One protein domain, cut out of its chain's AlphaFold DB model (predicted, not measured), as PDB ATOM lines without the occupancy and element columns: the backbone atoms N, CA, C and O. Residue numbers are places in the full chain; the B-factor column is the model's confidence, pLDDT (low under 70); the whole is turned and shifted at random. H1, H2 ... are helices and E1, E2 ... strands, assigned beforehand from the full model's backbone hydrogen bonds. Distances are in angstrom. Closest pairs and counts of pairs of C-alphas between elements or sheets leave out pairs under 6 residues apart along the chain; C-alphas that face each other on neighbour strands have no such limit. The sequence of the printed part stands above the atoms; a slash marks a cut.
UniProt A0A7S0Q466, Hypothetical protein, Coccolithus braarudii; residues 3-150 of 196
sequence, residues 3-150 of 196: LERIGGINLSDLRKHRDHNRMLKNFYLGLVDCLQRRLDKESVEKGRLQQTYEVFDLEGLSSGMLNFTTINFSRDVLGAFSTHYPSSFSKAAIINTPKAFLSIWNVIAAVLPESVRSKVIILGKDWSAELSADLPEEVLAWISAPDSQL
ATOM      1  N   LEU A   3      25.198  33.504  16.476       87.31
ATOM      2  CA  LEU A   3      25.939  33.746  15.235       87.31
ATOM      3  C   LEU A   3      25.548  32.702  14.185       87.31
ATOM      4  O   LEU A   3      25.604  31.505  14.459       87.31
ATOM      5  N   GLU A   4      25.184  33.155  12.989       85.50
ATOM      6  CA  GLU A   4      24.885  32.312  11.832       85.50
ATOM      7  C   GLU A   4      25.740  32.736  10.631       85.50
ATOM      8  O   GLU A   4      25.554  33.820  10.080       85.50
ATOM      9  N   ARG A   5      26.663  31.869  10.194       84.69
ATOM     10  CA  ARG A   5      27.491  32.099   8.999       84.69
ATOM     11  C   ARG A   5      26.800  31.575   7.752       84.69
ATOM     12  O   ARG A   5      27.002  30.436   7.342       84.69
ATOM     13  N   ILE A   6      25.968  32.412   7.143       79.19
ATOM     14  CA  ILE A   6      25.155  32.025   5.988       79.19
ATOM     15  C   ILE A   6      26.023  31.855   4.741       79.19
ATOM     16  O   ILE A   6      25.810  30.919   3.970       79.19
ATOM     17  N   GLY A   7      27.003  32.736   4.526       69.81
ATOM     18  CA  GLY A   7      27.805  32.703   3.302       69.81
ATOM     19  C   GLY A   7      28.726  31.479   3.177       69.81
ATOM     20  O   GLY A   7      29.076  31.101   2.063       69.81
ATOM     21  N   GLY A   8      29.025  30.790   4.285       67.25
ATOM     22  CA  GLY A   8      29.764  29.522   4.296       67.25
ATOM     23  C   GLY A   8      28.914  28.273   4.021       67.25
ATOM     24  O   GLY A   8      29.460  27.177   3.892       67.25
ATOM     25  N   ILE A   9      27.582  28.395   3.929       67.62
ATOM     26  CA  ILE A   9      26.695  27.234   3.778       67.62
ATOM     27  C   ILE A   9      26.719  26.728   2.335       67.62
ATOM     28  O   ILE A   9      26.169  27.342   1.417       67.62
ATOM     29  N   ASN A  10      27.255  25.524   2.137       64.44
ATOM     30  CA  ASN A  10      27.141  24.831   0.861       64.44
ATOM     31  C   ASN A  10      25.734  24.225   0.674       64.44
ATOM     32  O   ASN A  10      25.467  23.079   1.030       64.44
ATOM     33  N   LEU A  11      24.820  24.983   0.062       62.94
ATOM     34  CA  LEU A  11      23.454  24.515  -0.223       62.94
ATOM     35  C   LEU A  11      23.370  23.457  -1.339       62.94
ATOM     36  O   LEU A  11      22.292  22.900  -1.562       62.94
ATOM     37  N   SER A  12      24.457  23.185  -2.070       62.75
ATOM     38  CA  SER A  12      24.415  22.262  -3.214       62.75
ATOM     39  C   SER A  12      24.169  20.810  -2.794       62.75
ATOM     40  O   SER A  12      23.429  20.101  -3.475       62.75
ATOM     41  N   ASP A  13      24.687  20.394  -1.637       60.69
ATOM     42  CA  ASP A  13      24.426  19.064  -1.079       60.69
ATOM     43  C   ASP A  13      23.002  18.934  -0.547       60.69
ATOM     44  O   ASP A  13      22.350  17.905  -0.715       60.69
ATOM     45  N   LEU A  14      22.477  20.018   0.013       60.28
ATOM     46  CA  LEU A  14      21.149  20.035   0.597       60.28
ATOM     47  C   LEU A  14      20.045  19.901  -0.468       60.28
ATOM     48  O   LEU A  14      19.055  19.201  -0.262       60.28
ATOM     49  N   ARG A  15      20.248  20.501  -1.650       62.12
ATOM     50  CA  ARG A  15      19.325  20.412  -2.798       62.12
ATOM     51  C   ARG A  15      19.183  19.000  -3.376       62.12
ATOM     52  O   ARG A  15      18.241  18.758  -4.126       62.12
ATOM     53  N   LYS A  16      20.076  18.065  -3.031       68.69
ATOM     54  CA  LYS A  16      20.003  16.665  -3.484       68.69
ATOM     55  C   LYS A  16      18.820  15.906  -2.867       68.69
ATOM     56  O   LYS A  16      18.418  14.875  -3.400       68.69
ATOM     57  N   HIS A  17      18.225  16.416  -1.787       68.31
ATOM     58  CA  HIS A  17      17.084  15.793  -1.115       68.31
ATOM     59  C   HIS A  17      15.769  16.501  -1.452       68.31
ATOM     60  O   HIS A  17      15.626  17.697  -1.223       68.31
ATOM     61  N   ARG A  18      14.757  15.758  -1.924       67.88
ATOM     62  CA  ARG A  18      13.449  16.331  -2.315       67.88
ATOM     63  C   ARG A  18      12.716  17.060  -1.182       67.88
ATOM     64  O   ARG A  18      11.957  17.983  -1.447       67.88
ATOM     65  N   ASP A  19      12.992  16.689   0.064       71.69
ATOM     66  CA  ASP A  19      12.352  17.251   1.255       71.69
ATOM     67  C   ASP A  19      13.202  18.302   1.986       71.69
ATOM     68  O   ASP A  19      12.867  18.693   3.108       71.69
ATOM     69  N   HIS A  20      14.287  18.788   1.374       68.19
ATOM     70  CA  HIS A  20      15.261  19.650   2.049       68.19
ATOM     71  C   HIS A  20      14.637  20.896   2.693       68.19
ATOM     72  O   HIS A  20      15.015  21.272   3.797       68.19
ATOM     73  N   ASN A  21      13.639  21.513   2.049       66.69
ATOM     74  CA  ASN A  21      12.963  22.698   2.581       66.69
ATOM     75  C   ASN A  21      12.192  22.375   3.864       66.69
ATOM     76  O   ASN A  21      12.237  23.141   4.824       66.69
ATOM     77  N   ARG A  22      11.517  21.219   3.903       71.25
ATOM     78  CA  ARG A  22      10.790  20.761   5.093       71.25
ATOM     79  C   ARG A  22      11.760  20.404   6.214       71.25
ATOM     80  O   ARG A  22      11.529  20.786   7.355       71.25
ATOM     81  N   MET A  23      12.858  19.723   5.885       70.88
ATOM     82  CA  MET A  23      13.893  19.365   6.856       70.88
ATOM     83  C   MET A  23      14.559  20.600   7.467       70.88
ATOM     84  O   MET A  23      14.631  20.690   8.688       70.88
ATOM     85  N   LEU A  24      14.976  21.572   6.646       71.19
ATOM     86  CA  LEU A  24      15.534  22.839   7.130       71.19
ATOM     87  C   LEU A  24      14.553  23.588   8.013       71.19
ATOM     88  O   LEU A  24      14.927  24.042   9.088       71.19
ATOM     89  N   LYS A  25      13.295  23.706   7.573       70.69
ATOM     90  CA  LYS A  25      12.264  24.400   8.340       70.69
ATOM     91  C   LYS A  25      12.057  23.740   9.702       70.69
ATOM     92  O   LYS A  25      12.053  24.436  10.707       70.69
ATOM     93  N   ASN A  26      11.951  22.412   9.753       73.00
ATOM     94  CA  ASN A  26      11.781  21.680  11.009       73.00
ATOM     95  C   ASN A  26      13.006  21.796  11.923       73.00
ATOM     96  O   ASN A  26      12.849  22.014  13.121       73.00
ATOM     97  N   PHE A  27      14.216  21.686  11.366       77.81
ATOM     98  CA  PHE A  27      15.455  21.894  12.114       77.81
ATOM     99  C   PHE A  27      15.505  23.300  12.717       77.81
ATOM    100  O   PHE A  27      15.745  23.452  13.911       77.81
ATOM    101  N   TYR A  28      15.218  24.319  11.905       74.94
ATOM    102  CA  TYR A  28      15.258  25.709  12.334       74.94
ATOM    103  C   TYR A  28      14.197  26.005  13.402       74.94
ATOM    104  O   TYR A  28      14.508  26.622  14.415       74.94
ATOM    105  N   LEU A  29      12.968  25.499  13.239       73.50
ATOM    106  CA  LEU A  29      11.921  25.607  14.262       73.50
ATOM    107  C   LEU A  29      12.337  24.934  15.578       73.50
ATOM    108  O   LEU A  29      12.155  25.518  16.641       73.50
ATOM    109  N   GLY A  30      12.944  23.744  15.516       77.81
ATOM    110  CA  GLY A  30      13.468  23.060  16.700       77.81
ATOM    111  C   GLY A  30      14.589  23.840  17.395       77.81
ATOM    112  O   GLY A  30      14.622  23.909  18.623       77.81
ATOM    113  N   LEU A  31      15.479  24.473  16.624       79.69
ATOM    114  CA  LEU A  31      16.533  25.344  17.148       79.69
ATOM    115  C   LEU A  31      15.946  26.574  17.852       79.69
ATOM    116  O   LEU A  31      16.369  26.895  18.963       79.69
ATOM    117  N   VAL A  32      14.961  27.235  17.238       77.44
ATOM    118  CA  VAL A  32      14.279  28.404  17.818       77.44
ATOM    119  C   VAL A  32      13.549  28.036  19.105       77.44
ATOM    120  O   VAL A  32      13.710  28.729  20.104       77.44
ATOM    121  N   ASP A  33      12.817  26.924  19.123       80.81
ATOM    122  CA  ASP A  33      12.122  26.431  20.316       80.81
ATOM    123  C   ASP A  33      13.106  26.116  21.462       80.81
ATOM    124  O   ASP A  33      12.888  26.516  22.607       80.81
ATOM    125  N   CYS A  34      14.251  25.491  21.162       83.81
ATOM    126  CA  CYS A  34      15.300  25.252  22.159       83.81
ATOM    127  C   CYS A  34      15.886  26.557  22.719       83.81
ATOM    128  O   CYS A  34      16.084  26.674  23.932       83.81
ATOM    129  N   LEU A  35      16.172  27.533  21.851       84.00
ATOM    130  CA  LEU A  35      16.673  28.842  22.270       84.00
ATOM    131  C   LEU A  35      15.647  29.582  23.126       84.00
ATOM    132  O   LEU A  35      16.012  30.081  24.190       84.00
ATOM    133  N   GLN A  36      14.380  29.602  22.711       84.06
ATOM    134  CA  GLN A  36      13.315  30.286  23.436       84.06
ATOM    135  C   GLN A  36      13.147  29.713  24.843       84.06
ATOM    136  O   GLN A  36      13.193  30.466  25.808       84.06
ATOM    137  N   ARG A  37      13.098  28.382  24.996       85.38
ATOM    138  CA  ARG A  37      13.008  27.746  26.325       85.38
ATOM    139  C   ARG A  37      14.174  28.114  27.240       85.38
ATOM    140  O   ARG A  37      13.982  28.300  28.441       85.38
ATOM    141  N   ARG A  38      15.390  28.217  26.690       87.00
ATOM    142  CA  ARG A  38      16.564  28.657  27.456       87.00
ATOM    143  C   ARG A  38      16.426  30.117  27.885       87.00
ATOM    144  O   ARG A  38      16.704  30.424  29.040       87.00
ATOM    145  N   LEU A  39      16.000  30.997  26.978       88.56
ATOM    146  CA  LEU A  39      15.773  32.411  27.281       88.56
ATOM    147  C   LEU A  39      14.674  32.593  28.330       88.56
ATOM    148  O   LEU A  39      14.858  33.391  29.243       88.56
ATOM    149  N   ASP A  40      13.580  31.839  28.249       88.12
ATOM    150  CA  ASP A  40      12.473  31.905  29.208       88.12
ATOM    151  C   ASP A  40      12.943  31.512  30.610       88.12
ATOM    152  O   ASP A  40      12.704  32.241  31.574       88.12
ATOM    153  N   LYS A  41      13.693  30.407  30.723       88.81
ATOM    154  CA  LYS A  41      14.281  29.968  31.994       88.81
ATOM    155  C   LYS A  41      15.184  31.047  32.599       88.81
ATOM    156  O   LYS A  41      14.989  31.441  33.746       88.81
ATOM    157  N   GLU A  42      16.128  31.563  31.816       88.88
ATOM    158  CA  GLU A  42      17.034  32.634  32.250       88.88
ATOM    159  C   GLU A  42      16.279  33.927  32.596       88.88
ATOM    160  O   GLU A  42      16.702  34.686  33.469       88.88
ATOM    161  N   SER A  43      15.156  34.192  31.921       91.88
ATOM    162  CA  SER A  43      14.319  35.364  32.185       91.88
ATOM    163  C   SER A  43      13.659  35.290  33.551       91.88
ATOM    164  O   SER A  43      13.650  36.285  34.276       91.88
ATOM    165  N   VAL A  44      13.144  34.111  33.911       92.62
ATOM    166  CA  VAL A  44      12.573  33.843  35.235       92.62
ATOM    167  C   VAL A  44      13.650  33.963  36.309       92.62
ATOM    168  O   VAL A  44      13.452  34.682  37.284       92.62
ATOM    169  N   GLU A  45      14.809  33.330  36.113       93.69
ATOM    170  CA  GLU A  45      15.915  33.342  37.083       93.69
ATOM    171  C   GLU A  45      16.456  34.753  37.351       93.69
ATOM    172  O   GLU A  45      16.783  35.092  38.486       93.69
ATOM    173  N   LYS A  46      16.528  35.598  36.317       92.75
ATOM    174  CA  LYS A  46      17.049  36.972  36.419       92.75
ATOM    175  C   LYS A  46      15.973  38.022  36.685       92.75
ATOM    176  O   LYS A  46      16.307  39.199  36.805       92.75
ATOM    177  N   GLY A  47      14.697  37.632  36.716       93.94
ATOM    178  CA  GLY A  47      13.566  38.547  36.893       93.94
ATOM    179  C   GLY A  47      13.430  39.606  35.790       93.94
ATOM    180  O   GLY A  47      12.854  40.665  36.023       93.94
ATOM    181  N   ARG A  48      13.986  39.362  34.597       92.44
ATOM    182  CA  ARG A  48      13.895  40.271  33.443       92.44
ATOM    183  C   ARG A  48      13.944  39.486  32.141       92.44
ATOM    184  O   ARG A  48      14.709  38.529  32.039       92.44
ATOM    185  N   LEU A  49      13.204  39.942  31.131       90.81
ATOM    186  CA  LEU A  49      13.190  39.322  29.807       90.81
ATOM    187  C   LEU A  49      14.613  39.233  29.226       90.81
ATOM    188  O   LEU A  49      15.332  40.233  29.144       90.81
ATOM    189  N   GLN A  50      15.013  38.028  28.831       91.75
ATOM    190  CA  GLN A  50      16.201  37.766  28.031       91.75
ATOM    191  C   GLN A  50      15.809  37.616  26.570       91.75
ATOM    192  O   GLN A  50      14.786  37.023  26.238       91.75
ATOM    193  N   GLN A  51      16.665  38.125  25.696       91.12
ATOM    194  CA  GLN A  51      16.485  38.064  24.253       91.12
ATOM    195  C   GLN A  51      17.833  37.768  23.601       91.12
ATOM    196  O   GLN A  51      18.889  38.084  24.161       91.12
ATOM    197  N   THR A  52      17.821  37.176  22.412       91.12
ATOM    198  CA  THR A  52      19.038  37.028  21.613       91.12
ATOM    199  C   THR A  52      19.435  38.355  20.967       91.12
ATOM    200  O   THR A  52      18.599  39.152  20.546       91.12
ATOM    201  N   TYR A  53      20.744  38.568  20.862       92.38
ATOM    202  CA  TYR A  53      21.330  39.424  19.833       92.38
ATOM    203  C   TYR A  53      21.762  38.494  18.706       92.38
ATOM    204  O   TYR A  53      22.577  37.597  18.954       92.38
ATOM    205  N   GLU A  54      21.189  38.648  17.519       91.38
ATOM    206  CA  GLU A  54      21.448  37.765  16.380       91.38
ATOM    207  C   GLU A  54      22.413  38.423  15.396       91.38
ATOM    208  O   GLU A  54      22.280  39.602  15.081       91.38
ATOM    209  N   VAL A  55      23.397  37.665  14.918       92.25
ATOM    210  CA  VAL A  55      24.382  38.104  13.929       92.25
ATOM    211  C   VAL A  55      24.348  37.128  12.761       92.25
ATOM    212  O   VAL A  55      24.595  35.937  12.940       92.25
ATOM    213  N   PHE A  56      24.052  37.640  11.573       90.44
ATOM    214  CA  PHE A  56      24.033  36.897  10.320       90.44
ATOM    215  C   PHE A  56      25.208  37.352   9.460       90.44
ATOM    216  O   PHE A  56      25.235  38.483   8.976       90.44
ATOM    217  N   ASP A  57      26.182  36.473   9.273       90.88
ATOM    218  CA  ASP A  57      27.378  36.753   8.491       90.88
ATOM    219  C   ASP A  57      27.213  36.269   7.045       90.88
ATOM    220  O   ASP A  57      27.006  35.079   6.775       90.88
ATOM    221  N   LEU A  58      27.268  37.221   6.110       89.19
ATOM    222  CA  LEU A  58      27.138  36.980   4.674       89.19
ATOM    223  C   LEU A  58      28.492  36.847   3.962       89.19
ATOM    224  O   LEU A  58      28.529  36.777   2.730       89.19
ATOM    225  N   GLU A  59      29.608  36.791   4.688       88.44
ATOM    226  CA  GLU A  59      30.910  36.530   4.083       88.44
ATOM    227  C   GLU A  59      30.927  35.179   3.354       88.44
ATOM    228  O   GLU A  59      30.528  34.148   3.888       88.44
ATOM    229  N   GLY A  60      31.366  35.190   2.091       84.19
ATOM    230  CA  GLY A  60      31.355  34.010   1.220       84.19
ATOM    231  C   GLY A  60      30.032  33.764   0.488       84.19
ATOM    232  O   GLY A  60      29.958  32.852  -0.338       84.19
ATOM    233  N   LEU A  61      29.002  34.593   0.708       79.69
ATOM    234  CA  LEU A  61      27.705  34.419   0.062       79.69
ATOM    235  C   LEU A  61      27.821  34.509  -1.467       79.69
ATOM    236  O   LEU A  61      28.107  35.563  -2.039       79.69
ATOM    237  N   SER A  62      27.557  33.389  -2.137       72.81
ATOM    238  CA  SER A  62      27.575  33.319  -3.599       72.81
ATOM    239  C   SER A  62      26.284  33.873  -4.214       72.81
ATOM    240  O   SER A  62      25.193  33.750  -3.654       72.81
ATOM    241  N   SER A  63      26.374  34.431  -5.425       68.19
ATOM    242  CA  SER A  63      25.208  34.942  -6.168       68.19
ATOM    243  C   SER A  63      24.139  33.868  -6.414       68.19
ATOM    244  O   SER A  63      22.949  34.173  -6.415       68.19
ATOM    245  N   GLY A  64      24.531  32.594  -6.535       65.94
ATOM    246  CA  GLY A  64      23.611  31.459  -6.672       65.94
ATOM    247  C   GLY A  64      22.783  31.142  -5.417       65.94
ATOM    248  O   GLY A  64      21.776  30.428  -5.512       65.94
ATOM    249  N   MET A  65      23.180  31.669  -4.252       65.12
ATOM    250  CA  MET A  65      22.421  31.586  -2.999       65.12
ATOM    251  C   MET A  65      21.410  32.726  -2.858       65.12
ATOM    252  O   MET A  65      20.425  32.561  -2.146       65.12
ATOM    253  N   LEU A  66      21.575  33.833  -3.586       68.19
ATOM    254  CA  LEU A  66      20.641  34.965  -3.620       68.19
ATOM    255  C   LEU A  66      19.493  34.722  -4.612       68.19
ATOM    256  O   LEU A  66      19.175  35.566  -5.447       68.19
ATOM    257  N   ASN A  67      18.889  33.538  -4.557       68.44
ATOM    258  CA  ASN A  67      17.763  33.186  -5.417       68.44
ATOM    259  C   ASN A  67      16.427  33.265  -4.667       68.44
ATOM    260  O   ASN A  67      16.373  33.351  -3.439       68.44
ATOM    261  N   PHE A  68      15.337  33.208  -5.429       66.31
ATOM    262  CA  PHE A  68      13.971  33.353  -4.924       66.31
ATOM    263  C   PHE A  68      13.621  32.365  -3.797       66.31
ATOM    264  O   PHE A  68      12.862  32.705  -2.894       66.31
ATOM    265  N   THR A  69      14.205  31.162  -3.798       65.25
ATOM    266  CA  THR A  69      13.993  30.167  -2.737       65.25
ATOM    267  C   THR A  69      14.574  30.629  -1.405       65.25
ATOM    268  O   THR A  69      13.881  30.554  -0.394       65.25
ATOM    269  N   THR A  70      15.804  31.150  -1.392       65.56
ATOM    270  CA  THR A  70      16.424  31.680  -0.168       65.56
ATOM    271  C   THR A  70      15.668  32.904   0.341       65.56
ATOM    272  O   THR A  70      15.420  33.011   1.536       65.56
ATOM    273  N   ILE A  71      15.227  33.784  -0.566       70.56
ATOM    274  CA  ILE A  71      14.427  34.968  -0.215       70.56
ATOM    275  C   ILE A  71      13.116  34.557   0.467       70.56
ATOM    276  O   ILE A  71      12.795  35.075   1.535       70.56
ATOM    277  N   ASN A  72      12.382  33.597  -0.104       70.56
ATOM    278  CA  ASN A  72      11.140  33.102   0.494       70.56
ATOM    279  C   ASN A  72      11.379  32.388   1.825       70.56
ATOM    280  O   ASN A  72      10.617  32.597   2.761       70.56
ATOM    281  N   PHE A  73      12.450  31.597   1.939       72.38
ATOM    282  CA  PHE A  73      12.803  30.948   3.199       72.38
ATOM    283  C   PHE A  73      13.100  31.975   4.299       72.38
ATOM    284  O   PHE A  73      12.527  31.889   5.382       72.38
ATOM    285  N   SER A  74      13.928  32.988   4.016       72.31
ATOM    286  CA  SER A  74      14.209  34.075   4.961       72.31
ATOM    287  C   SER A  74      12.936  34.826   5.354       72.31
ATOM    288  O   SER A  74      12.739  35.129   6.529       72.31
ATOM    289  N   ARG A  75      12.039  35.080   4.395       74.31
ATOM    290  CA  ARG A  75      10.740  35.716   4.644       74.31
ATOM    291  C   ARG A  75       9.857  34.879   5.569       74.31
ATOM    292  O   ARG A  75       9.300  35.421   6.517       74.31
ATOM    293  N   ASP A  76       9.749  33.576   5.318       74.31
ATOM    294  CA  ASP A  76       8.940  32.654   6.119       74.31
ATOM    295  C   ASP A  76       9.490  32.517   7.544       74.31
ATOM    296  O   ASP A  76       8.722  32.512   8.506       74.31
ATOM    297  N   VAL A  77      10.815  32.447   7.689       73.50
ATOM    298  CA  VAL A  77      11.490  32.404   8.992       73.50
ATOM    299  C   VAL A  77      11.233  33.688   9.781       73.50
ATOM    300  O   VAL A  77      10.778  33.624  10.921       73.50
ATOM    301  N   LEU A  78      11.461  34.858   9.177       72.12
ATOM    302  CA  LEU A  78      11.233  36.152   9.830       72.12
ATOM    303  C   LEU A  78       9.747  36.394  10.139       72.12
ATOM    304  O   LEU A  78       9.416  36.968  11.176       72.12
ATOM    305  N   GLY A  79       8.847  35.912   9.279       70.31
ATOM    306  CA  GLY A  79       7.410  35.891   9.539       70.31
ATOM    307  C   GLY A  79       7.048  35.017  10.742       70.31
ATOM    308  O   GLY A  79       6.289  35.451  11.599       70.31
ATOM    309  N   ALA A  80       7.639  33.828  10.871       71.06
ATOM    310  CA  ALA A  80       7.398  32.959  12.022       71.06
ATOM    311  C   ALA A  80       7.876  33.581  13.346       71.06
ATOM    312  O   ALA A  80       7.209  33.421  14.368       71.06
ATOM    313  N   PHE A  81       8.987  34.326  13.342       69.44
ATOM    314  CA  PHE A  81       9.430  35.070  14.528       69.44
ATOM    315  C   PHE A  81       8.442  36.158  14.942       69.44
ATOM    316  O   PHE A  81       8.245  36.380  16.131       69.44
ATOM    317  N   SER A  82       7.801  36.835  13.988       68.38
ATOM    318  CA  SER A  82       6.845  37.884  14.334       68.38
ATOM    319  C   SER A  82       5.528  37.336  14.890       68.38
ATOM    320  O   SER A  82       4.910  38.004  15.718       68.38
ATOM    321  N   THR A  83       5.114  36.131  14.482       73.75
ATOM    322  CA  THR A  83       3.825  35.543  14.882       73.75
ATOM    323  C   THR A  83       3.915  34.568  16.052       73.75
ATOM    324  O   THR A  83       3.070  34.612  16.942       73.75
ATOM    325  N   HIS A  84       4.898  33.667  16.053       71.38
ATOM    326  CA  HIS A  84       4.974  32.562  17.015       71.38
ATOM    327  C   HIS A  84       5.956  32.820  18.151       71.38
ATOM    328  O   HIS A  84       5.787  32.258  19.231       71.38
ATOM    329  N   TYR A  85       6.951  33.677  17.923       72.56
ATOM    330  CA  TYR A  85       8.001  33.954  18.898       72.56
ATOM    331  C   TYR A  85       8.227  35.465  19.076       72.56
ATOM    332  O   TYR A  85       9.331  35.983  18.863       72.56
ATOM    333  N   PRO A  86       7.166  36.216  19.438       69.81
ATOM    334  CA  PRO A  86       7.288  37.648  19.626       69.81
ATOM    335  C   PRO A  86       8.300  37.926  20.743       69.81
ATOM    336  O   PRO A  86       8.208  37.384  21.840       69.81
ATOM    337  N   SER A  87       9.253  38.817  20.470       75.56
ATOM    338  CA  SER A  87      10.304  39.229  21.416       75.56
ATOM    339  C   SER A  87      11.437  38.225  21.668       75.56
ATOM    340  O   SER A  87      12.186  38.427  22.619       75.56
ATOM    341  N   SER A  88      11.667  37.224  20.814       80.00
ATOM    342  CA  SER A  88      12.838  36.333  20.970       80.00
ATOM    343  C   SER A  88      14.187  37.030  20.850       80.00
ATOM    344  O   SER A  88      15.154  36.601  21.476       80.00
ATOM    345  N   PHE A  89      14.257  38.110  20.068       88.19
ATOM    346  CA  PHE A  89      15.489  38.855  19.831       88.19
ATOM    347  C   PHE A  89      15.315  40.360  20.077       88.19
ATOM    348  O   PHE A  89      14.245  40.950  19.838       88.19
ATOM    349  N   SER A  90      16.389  40.977  20.569       90.81
ATOM    350  CA  SER A  90      16.479  42.414  20.831       90.81
ATOM    351  C   SER A  90      16.974  43.175  19.603       90.81
ATOM    352  O   SER A  90      16.406  44.213  19.269       90.81
ATOM    353  N   LYS A  91      17.982  42.637  18.904       91.56
ATOM    354  CA  LYS A  91      18.588  43.218  17.700       91.56
ATOM    355  C   LYS A  91      19.102  42.121  16.770       91.56
ATOM    356  O   LYS A  91      19.514  41.058  17.241       91.56
ATOM    357  N   ALA A  92      19.063  42.382  15.468       91.75
ATOM    358  CA  ALA A  92      19.614  41.500  14.447       91.75
ATOM    359  C   ALA A  92      20.586  42.287  13.561       91.75
ATOM    360  O   ALA A  92      20.205  43.290  12.964       91.75
ATOM    361  N   ALA A  93      21.833  41.841  13.466       94.44
ATOM    362  CA  ALA A  93      22.851  42.454  12.627       94.44
ATOM    363  C   ALA A  93      23.182  41.545  11.445       94.44
ATOM    364  O   ALA A  93      23.571  40.396  11.635       94.44
ATOM    365  N   ILE A  94      23.052  42.062  10.227       93.25
ATOM    366  CA  ILE A  94      23.511  41.388   9.010       93.25
ATOM    367  C   ILE A  94      24.846  42.021   8.620       93.25
ATOM    368  O   ILE A  94      24.888  43.206   8.295       93.25
ATOM    369  N   ILE A  95      25.935  41.259   8.689       94.56
ATOM    370  CA  ILE A  95      27.306  41.753   8.502       94.56
ATOM    371  C   ILE A  95      27.937  41.199   7.226       94.56
ATOM    372  O   ILE A  95      27.442  40.233   6.640       94.56
ATOM    373  N   ASN A  96      29.034  41.827   6.784       93.25
ATOM    374  CA  ASN A  96      29.721  41.482   5.537       93.25
ATOM    375  C   ASN A  96      28.776  41.512   4.324       93.25
ATOM    376  O   ASN A  96      28.913  40.742   3.372       93.25
ATOM    377  N   THR A  97      27.801  42.424   4.356       90.62
ATOM    378  CA  THR A  97      26.692  42.430   3.408       90.62
ATOM    379  C   THR A  97      27.146  42.865   2.010       90.62
ATOM    380  O   THR A  97      27.619  43.995   1.836       90.62
ATOM    381  N   PRO A  98      26.956  42.037   0.964       87.75
ATOM    382  CA  PRO A  98      27.182  42.466  -0.410       87.75
ATOM    383  C   PRO A  98      26.183  43.557  -0.804       87.75
ATOM    384  O   PRO A  98      24.994  43.437  -0.516       87.75
ATOM    385  N   LYS A  99      26.608  44.580  -1.560       85.44
ATOM    386  CA  LYS A  99      25.717  45.680  -1.997       85.44
ATOM    387  C   LYS A  99      24.425  45.192  -2.674       85.44
ATOM    388  O   LYS A  99      23.376  45.797  -2.494       85.44
ATOM    389  N   ALA A 100      24.490  44.079  -3.411       81.38
ATOM    390  CA  ALA A 100      23.331  43.469  -4.068       81.38
ATOM    391  C   ALA A 100      22.245  42.977  -3.088       81.38
ATOM    392  O   ALA A 100      21.070  42.935  -3.448       81.38
ATOM    393  N   PHE A 101      22.611  42.635  -1.849       84.06
ATOM    394  CA  PHE A 101      21.666  42.179  -0.832       84.06
ATOM    395  C   PHE A 101      20.719  43.293  -0.370       84.06
ATOM    396  O   PHE A 101      19.583  43.001  -0.011       84.06
ATOM    397  N   LEU A 102      21.122  44.569  -0.440       84.75
ATOM    398  CA  LEU A 102      20.274  45.695  -0.024       84.75
ATOM    399  C   LEU A 102      18.943  45.732  -0.791       84.75
ATOM    400  O   LEU A 102      17.886  45.939  -0.200       84.75
ATOM    401  N   SER A 103      18.975  45.450  -2.096       84.25
ATOM    402  CA  SER A 103      17.760  45.363  -2.914       84.25
ATOM    403  C   SER A 103      16.847  44.216  -2.475       84.25
ATOM    404  O   SER A 103      15.629  44.367  -2.459       84.25
ATOM    405  N   ILE A 104      17.429  43.077  -2.092       83.38
ATOM    406  CA  ILE A 104      16.691  41.905  -1.606       83.38
ATOM    407  C   ILE A 104      16.068  42.195  -0.244       83.38
ATOM    408  O   ILE A 104      14.894  41.895  -0.027       83.38
ATOM    409  N   TRP A 105      16.825  42.823   0.656       86.94
ATOM    410  CA  TRP A 105      16.318  43.230   1.957       86.94
ATOM    411  C   TRP A 105      15.099  44.135   1.830       86.94
ATOM    412  O   TRP A 105      14.120  43.901   2.525       86.94
ATOM    413  N   ASN A 106      15.097  45.101   0.908       87.31
ATOM    414  CA  ASN A 106      13.938  45.973   0.700       87.31
ATOM    415  C   ASN A 106      12.661  45.189   0.348       87.31
ATOM    416  O   ASN A 106      11.580  45.535   0.822       87.31
ATOM    417  N   VAL A 107      12.781  44.108  -0.431       85.31
ATOM    418  CA  VAL A 107      11.650  43.224  -0.762       85.31
ATOM    419  C   VAL A 107      11.174  42.448   0.468       85.31
ATOM    420  O   VAL A 107       9.972  42.342   0.700       85.31
ATOM    421  N   ILE A 108      12.101  41.922   1.273       84.00
ATOM    422  CA  ILE A 108      11.770  41.183   2.500       84.00
ATOM    423  C   ILE A 108      11.137  42.128   3.531       84.00
ATOM    424  O   ILE A 108      10.050  41.859   4.035       84.00
ATOM    425  N   ALA A 109      11.780  43.262   3.804       86.06
ATOM    426  CA  ALA A 109      11.368  44.252   4.791       86.06
ATOM    427  C   ALA A 109       9.991  44.861   4.498       86.06
ATOM    428  O   ALA A 109       9.305  45.265   5.433       86.06
ATOM    429  N   ALA A 110       9.563  44.900   3.231       86.06
ATOM    430  CA  ALA A 110       8.239  45.387   2.845       86.06
ATOM    431  C   ALA A 110       7.084  44.556   3.432       86.06
ATOM    432  O   ALA A 110       5.980  45.074   3.577       86.06
ATOM    433  N   VAL A 111       7.325  43.287   3.776       81.38
ATOM    434  CA  VAL A 111       6.307  42.401   4.366       81.38
ATOM    435  C   VAL A 111       6.552  42.095   5.844       81.38
ATOM    436  O   VAL A 111       5.806  41.316   6.436       81.38
ATOM    437  N   LEU A 112       7.597  42.672   6.445       83.06
ATOM    438  CA  LEU A 112       7.894  42.485   7.861       83.06
ATOM    439  C   LEU A 112       7.156  43.515   8.719       83.06
ATOM    440  O   LEU A 112       7.091  44.689   8.349       83.06
ATOM    441  N   PRO A 113       6.662  43.119   9.904       84.50
ATOM    442  CA  PRO A 113       6.148  44.070  10.881       84.50
ATOM    443  C   PRO A 113       7.221  45.063  11.331       84.50
ATOM    444  O   PRO A 113       8.405  44.724  11.432       84.50
ATOM    445  N   GLU A 114       6.797  46.274  11.694       86.56
ATOM    446  CA  GLU A 114       7.708  47.338  12.133       86.56
ATOM    447  C   GLU A 114       8.537  46.948  13.362       86.56
ATOM    448  O   GLU A 114       9.716  47.287  13.462       86.56
ATOM    449  N   SER A 115       7.953  46.158  14.265       83.56
ATOM    450  CA  SER A 115       8.620  45.637  15.463       83.56
ATOM    451  C   SER A 115       9.813  44.724  15.162       83.56
ATOM    452  O   SER A 115      10.681  44.560  16.017       83.56
ATOM    453  N   VAL A 116       9.854  44.120  13.971       85.50
ATOM    454  CA  VAL A 116      10.979  43.319  13.475       85.50
ATOM    455  C   VAL A 116      11.913  44.205  12.662       85.50
ATOM    456  O   VAL A 116      13.110  44.224  12.925       85.50
ATOM    457  N   ARG A 117      11.373  44.977  11.710       88.00
ATOM    458  CA  ARG A 117      12.158  45.813  10.791       88.00
ATOM    459  C   ARG A 117      13.060  46.812  11.519       88.00
ATOM    460  O   ARG A 117      14.223  46.935  11.159       88.00
ATOM    461  N   SER A 118      12.548  47.464  12.563       90.38
ATOM    462  CA  SER A 118      13.291  48.444  13.375       90.38
ATOM    463  C   SER A 118      14.459  47.852  14.174       90.38
ATOM    464  O   SER A 118      15.339  48.589  14.610       90.38
ATOM    465  N   LYS A 119      14.496  46.525  14.358       90.25
ATOM    466  CA  LYS A 119      15.555  45.819  15.092       90.25
ATOM    467  C   LYS A 119      16.678  45.304  14.196       90.25
ATOM    468  O   LYS A 119      17.673  44.805  14.722       90.25
ATOM    469  N   VAL A 120      16.508  45.360  12.873       91.00
ATOM    470  CA  VAL A 120      17.489  44.834  11.921       91.00
ATOM    471  C   VAL A 120      18.407  45.949  11.438       91.00
ATOM    472  O   VAL A 120      17.943  46.957  10.912       91.00
ATOM    473  N   ILE A 121      19.715  45.738  11.572       93.62
ATOM    474  CA  ILE A 121      20.757  46.599  11.009       93.62
ATOM    475  C   ILE A 121      21.542  45.837   9.943       93.62
ATOM    476  O   ILE A 121      21.794  44.639  10.075       93.62
ATOM    477  N   ILE A 122      21.923  46.535   8.875       93.62
ATOM    478  CA  ILE A 122      22.669  45.957   7.755       93.62
ATOM    479  C   ILE A 122      23.991  46.686   7.628       93.62
ATOM    480  O   ILE A 122      24.017  47.895   7.408       93.62
ATOM    481  N   LEU A 123      25.075  45.930   7.752       95.50
ATOM    482  CA  LEU A 123      26.433  46.431   7.866       95.50
ATOM    483  C   LEU A 123      27.338  45.833   6.782       95.50
ATOM    484  O   LEU A 123      27.146  44.702   6.315       95.50
ATOM    485  N   GLY A 124      28.332  46.628   6.383       93.00
ATOM    486  CA  GLY A 124      29.389  46.250   5.449       93.00
ATOM    487  C   GLY A 124      30.506  45.448   6.120       93.00
ATOM    488  O   GLY A 124      30.260  44.650   7.022       93.00
ATOM    489  N   LYS A 125      31.746  45.645   5.656       91.75
ATOM    490  CA  LYS A 125      32.953  44.997   6.214       91.75
ATOM    491  C   LYS A 125      33.455  45.661   7.500       91.75
ATOM    492  O   LYS A 125      34.184  45.058   8.271       91.75
ATOM    493  N   ASP A 126      33.061  46.903   7.716       92.88
ATOM    494  CA  ASP A 126      33.367  47.771   8.850       92.88
ATOM    495  C   ASP A 126      32.381  47.597  10.020       92.88
ATOM    496  O   ASP A 126      32.291  48.438  10.911       92.88
ATOM    497  N   TRP A 127      31.664  46.469  10.050       95.50
ATOM    498  CA  TRP A 127      30.615  46.173  11.027       95.50
ATOM    499  C   TRP A 127      31.085  46.235  12.486       95.50
ATOM    500  O   TRP A 127      30.289  46.548  13.367       95.50
ATOM    501  N   SER A 128      32.362  45.946  12.764       93.50
ATOM    502  CA  SER A 128      32.878  45.854  14.137       93.50
ATOM    503  C   SER A 128      32.750  47.165  14.908       93.50
ATOM    504  O   SER A 128      32.507  47.126  16.112       93.50
ATOM    505  N   ALA A 129      32.900  48.311  14.237       92.69
ATOM    506  CA  ALA A 129      32.767  49.613  14.884       92.69
ATOM    507  C   ALA A 129      31.327  49.829  15.375       92.69
ATOM    508  O   ALA A 129      31.114  50.168  16.536       92.69
ATOM    509  N   GLU A 130      30.348  49.527  14.526       93.69
ATOM    510  CA  GLU A 130      28.921  49.656  14.842       93.69
ATOM    511  C   GLU A 130      28.480  48.668  15.932       93.69
ATOM    512  O   GLU A 130      27.751  49.033  16.852       93.69
ATOM    513  N   LEU A 131      28.956  47.417  15.881       94.62
ATOM    514  CA  LEU A 131      28.587  46.407  16.880       94.62
ATOM    515  C   LEU A 131      29.223  46.651  18.255       94.62
ATOM    516  O   LEU A 131      28.653  46.229  19.260       94.62
ATOM    517  N   SER A 132      30.359  47.350  18.324       93.19
ATOM    518  CA  SER A 132      31.027  47.672  19.596       93.19
ATOM    519  C   SER A 132      30.217  48.590  20.514       93.19
ATOM    520  O   SER A 132      30.446  48.608  21.721       93.19
ATOM    521  N   ALA A 133      29.229  49.303  19.965       92.31
ATOM    522  CA  ALA A 133      28.291  50.091  20.755       92.31
ATOM    523  C   ALA A 133      27.316  49.216  21.565       92.31
ATOM    524  O   ALA A 133      26.839  49.643  22.616       92.31
ATOM    525  N   ASP A 134      27.025  47.998  21.093       89.75
ATOM    526  CA  ASP A 134      26.055  47.091  21.715       89.75
ATOM    527  C   ASP A 134      26.706  45.884  22.414       89.75
ATOM    528  O   ASP A 134      26.104  45.289  23.312       89.75
ATOM    529  N   LEU A 135      27.885  45.456  21.950       90.75
ATOM    530  CA  LEU A 135      28.500  44.178  22.306       90.75
ATOM    531  C   LEU A 135      29.910  44.369  22.882       90.75
ATOM    532  O   LEU A 135      30.671  45.194  22.378       90.75
ATOM    533  N   PRO A 136      30.298  43.575  23.900       89.19
ATOM    534  CA  PRO A 136      31.647  43.620  24.449       89.19
ATOM    535  C   PRO A 136      32.675  43.089  23.440       89.19
ATOM    536  O   PRO A 136      32.366  42.237  22.607       89.19
ATOM    537  N   GLU A 137      33.921  43.547  23.564       85.50
ATOM    538  CA  GLU A 137      35.031  43.202  22.663       85.50
ATOM    539  C   GLU A 137      35.248  41.686  22.517       85.50
ATOM    540  O   GLU A 137      35.477  41.189  21.417       85.50
ATOM    541  N   GLU A 138      35.072  40.934  23.605       84.69
ATOM    542  CA  GLU A 138      35.157  39.470  23.629       84.69
ATOM    543  C   GLU A 138      34.195  38.811  22.622       84.69
ATOM    544  O   GLU A 138      34.563  37.900  21.881       84.69
ATOM    545  N   VAL A 139      32.967  39.333  22.524       86.31
ATOM    546  CA  VAL A 139      31.954  38.845  21.582       86.31
ATOM    547  C   VAL A 139      32.333  39.190  20.143       86.31
ATOM    548  O   VAL A 139      32.142  38.367  19.248       86.31
ATOM    549  N   LEU A 140      32.880  40.386  19.906       88.75
ATOM    550  CA  LEU A 140      33.339  40.803  18.575       88.75
ATOM    551  C   LEU A 140      34.492  39.918  18.079       88.75
ATOM    552  O   LEU A 140      34.539  39.564  16.895       88.75
ATOM    553  N   ALA A 141      35.379  39.509  18.991       87.31
ATOM    554  CA  ALA A 141      36.445  38.561  18.697       87.31
ATOM    555  C   ALA A 141      35.880  37.203  18.249       87.31
ATOM    556  O   ALA A 141      36.339  36.663  17.243       87.31
ATOM    557  N   TRP A 142      34.833  36.683  18.907       85.50
ATOM    558  CA  TRP A 142      34.176  35.439  18.474       85.50
ATOM    559  C   TRP A 142      33.496  35.569  17.114       85.50
ATOM    560  O   TRP A 142      33.601  34.665  16.294       85.50
ATOM    561  N   ILE A 143      32.829  36.694  16.835       89.44
ATOM    562  CA  ILE A 143      32.204  36.925  15.520       89.44
ATOM    563  C   ILE A 143      33.258  36.856  14.401       89.44
ATOM    564  O   ILE A 143      32.990  36.325  13.323       89.44
ATOM    565  N   SER A 144      34.478  37.318  14.674       87.88
ATOM    566  CA  SER A 144      35.597  37.280  13.725       87.88
ATOM    567  C   SER A 144      36.350  35.940  13.696       87.88
ATOM    568  O   SER A 144      37.156  35.715  12.795       87.88
ATOM    569  N   ALA A 145      36.120  35.045  14.662       85.62
ATOM    570  CA  ALA A 145      36.867  33.798  14.806       85.62
ATOM    571  C   ALA A 145      36.367  32.704  13.841       85.62
ATOM    572  O   ALA A 145      35.158  32.531  13.688       85.62
ATOM    573  N   PRO A 146      37.250  31.909  13.211       81.38
ATOM    574  CA  PRO A 146      36.833  30.821  12.326       81.38
ATOM    575  C   PRO A 146      36.027  29.749  13.075       81.38
ATOM    576  O   PRO A 146      36.245  29.517  14.262       81.38
ATOM    577  N   ASP A 147      35.160  29.019  12.368       74.75
ATOM    578  CA  ASP A 147      34.274  28.003  12.969       74.75
ATOM    579  C   ASP A 147      35.017  26.919  13.763       74.75
ATOM    580  O   ASP A 147      34.501  26.414  14.758       74.75
ATOM    581  N   SER A 148      36.254  26.595  13.376       71.31
ATOM    582  CA  SER A 148      37.115  25.658  14.111       71.31
ATOM    583  C   SER A 148      37.444  26.114  15.535       71.31
ATOM    584  O   SER A 148      37.759  25.281  16.380       71.31
ATOM    585  N   GLN A 149      37.363  27.417  15.802       68.56
ATOM    586  CA  GLN A 149      37.547  28.026  17.120       68.56
ATOM    587  C   GLN A 149      36.211  28.280  17.834       68.56
ATOM    588  O   GLN A 149      36.209  28.567  19.026       68.56
ATOM    589  N   LEU A 150      35.076  28.136  17.140       65.62
ATOM    590  CA  LEU A 150      33.725  28.348  17.676       65.62
ATOM    591  C   LEU A 150      33.100  27.087  18.282       65.62
ATOM    592  O   LEU A 150      31.882  27.004  18.474       65.62
TER     593      LEU A 150
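Overview. This is residues 3 to 150 of the 196 residues of the protein "Hypothetical protein" of Coccolithus braarudii (UniProt A0A7S0Q466). A small sheet of four parallel strands, E1 to E4, makes the middle, with the longer helices H2, H3 and H4 and the short H5 ranged loosely to one side of it and the short helices H6 and H7 to the other. H2, much the longest helix, runs back against the direction of the strands and makes the longest axis; the small helix H1 lies off at a corner, far from the sheet. The printed part has 148 residues with seven named helices and four named strands, in the order E1 H1 H2 E2 H3 E3 H4 H5 E4 H6 H7, and its class is mixed, helices and strands. The sheet's order is E1 E2 E3 E4, all parallel. The whole is compact, with a radius of gyration of the C-alphas of 15.8 A, and rounded, with spans of 45 by 35 by 33 A.

Arrangement. E1, residues 3 to 5, is an edge strand and the parallel neighbour of E2, residues 52 to 57, at 17 degrees, with N 4 and O 55 at 2.8 A. Between them come H1, residues 11 to 14, and H2, residues 20 to 46. H1 and H2 are close but not clearly touching, with the closest C-alphas, those of Leu 14 and His 20, 6.1 A apart. H1 is not on the sheet, while H2 is only just on it, with 5 pairs of C-alphas within 10 A, and only grazes it with residues 35 to 39. E2 is the parallel neighbour of E3, residues 89 to 95, at 14 degrees, with N 56 and O 93 at 2.8 A and N 93 and O 54 at 2.8 A. H3, residues 68 to 83, comes between E2 and E3; it is near H2 but not on the sheet. E3 is the parallel neighbour of the edge strand E4, residues 120 to 122, at 13 degrees, with N 94 and O 121 at 2.9 A. Between these two come H4, residues 99 to 109, and H5, residues 114 to 117. H3 touches H4 with residues 71 to 75 alone, at a steep tilt of 45 degrees, the same way; the closest C-alphas, those of Arg 75 and Ile 108, are 6.0 A apart. H4 is only just not on the sheet, with 4 pairs of C-alphas within 10 A, and H5 only grazes it with residues 116 to 117. E1, H1 H2, E2; E2, H3, E3; and E3, H4 H5, E4 are strand-helix-strand units, parallel neighbour strands with helices between them in the chain, each with a right-handed crossover. H6, residues 127 to 131, and H7, residues 137 to 144, are close but not clearly touching: the closest C-alphas, those of Ser 128 and Leu 140, are 6.7 A apart. H6 only grazes the sheet with residues 127 to 131, and H7 with residues 142 to 144. H2 and H7 are apart. Every O i to N i+4 pair is within hydrogen-bond range in H2, H3, H6 and H7, but 4 of 7 in H4; H1 and H5 are too short for such a pair.

Along the chain. E1 begins at C-alpha 3, (25.939, 33.746, 15.235). H2 measures 38.5 A, from C-alpha 20 at (15.261, 19.650, 2.049) to C-alpha 46 at (17.049, 36.972, 36.419). E2 measures 15.6 A, H3 22.4 A, E3 16.6 A, H4 15.9 A and H7 10.7 A. The short elements are E1, H1, H5, E4 and H6. H7 ends at C-alpha 144, (35.597, 37.280, 13.725).

Size, cuts and confidence. The two C-alphas farthest apart, those of Lys 16 and Gly 47, are 46.4 A apart. The printed part has no cut and no long link; the link from E2 to H3 is short, and the other links are tight. The mean pLDDT of the printed part is 81.5, with 27 residues under 70, among them residues 7 to 18 and 63 to 70.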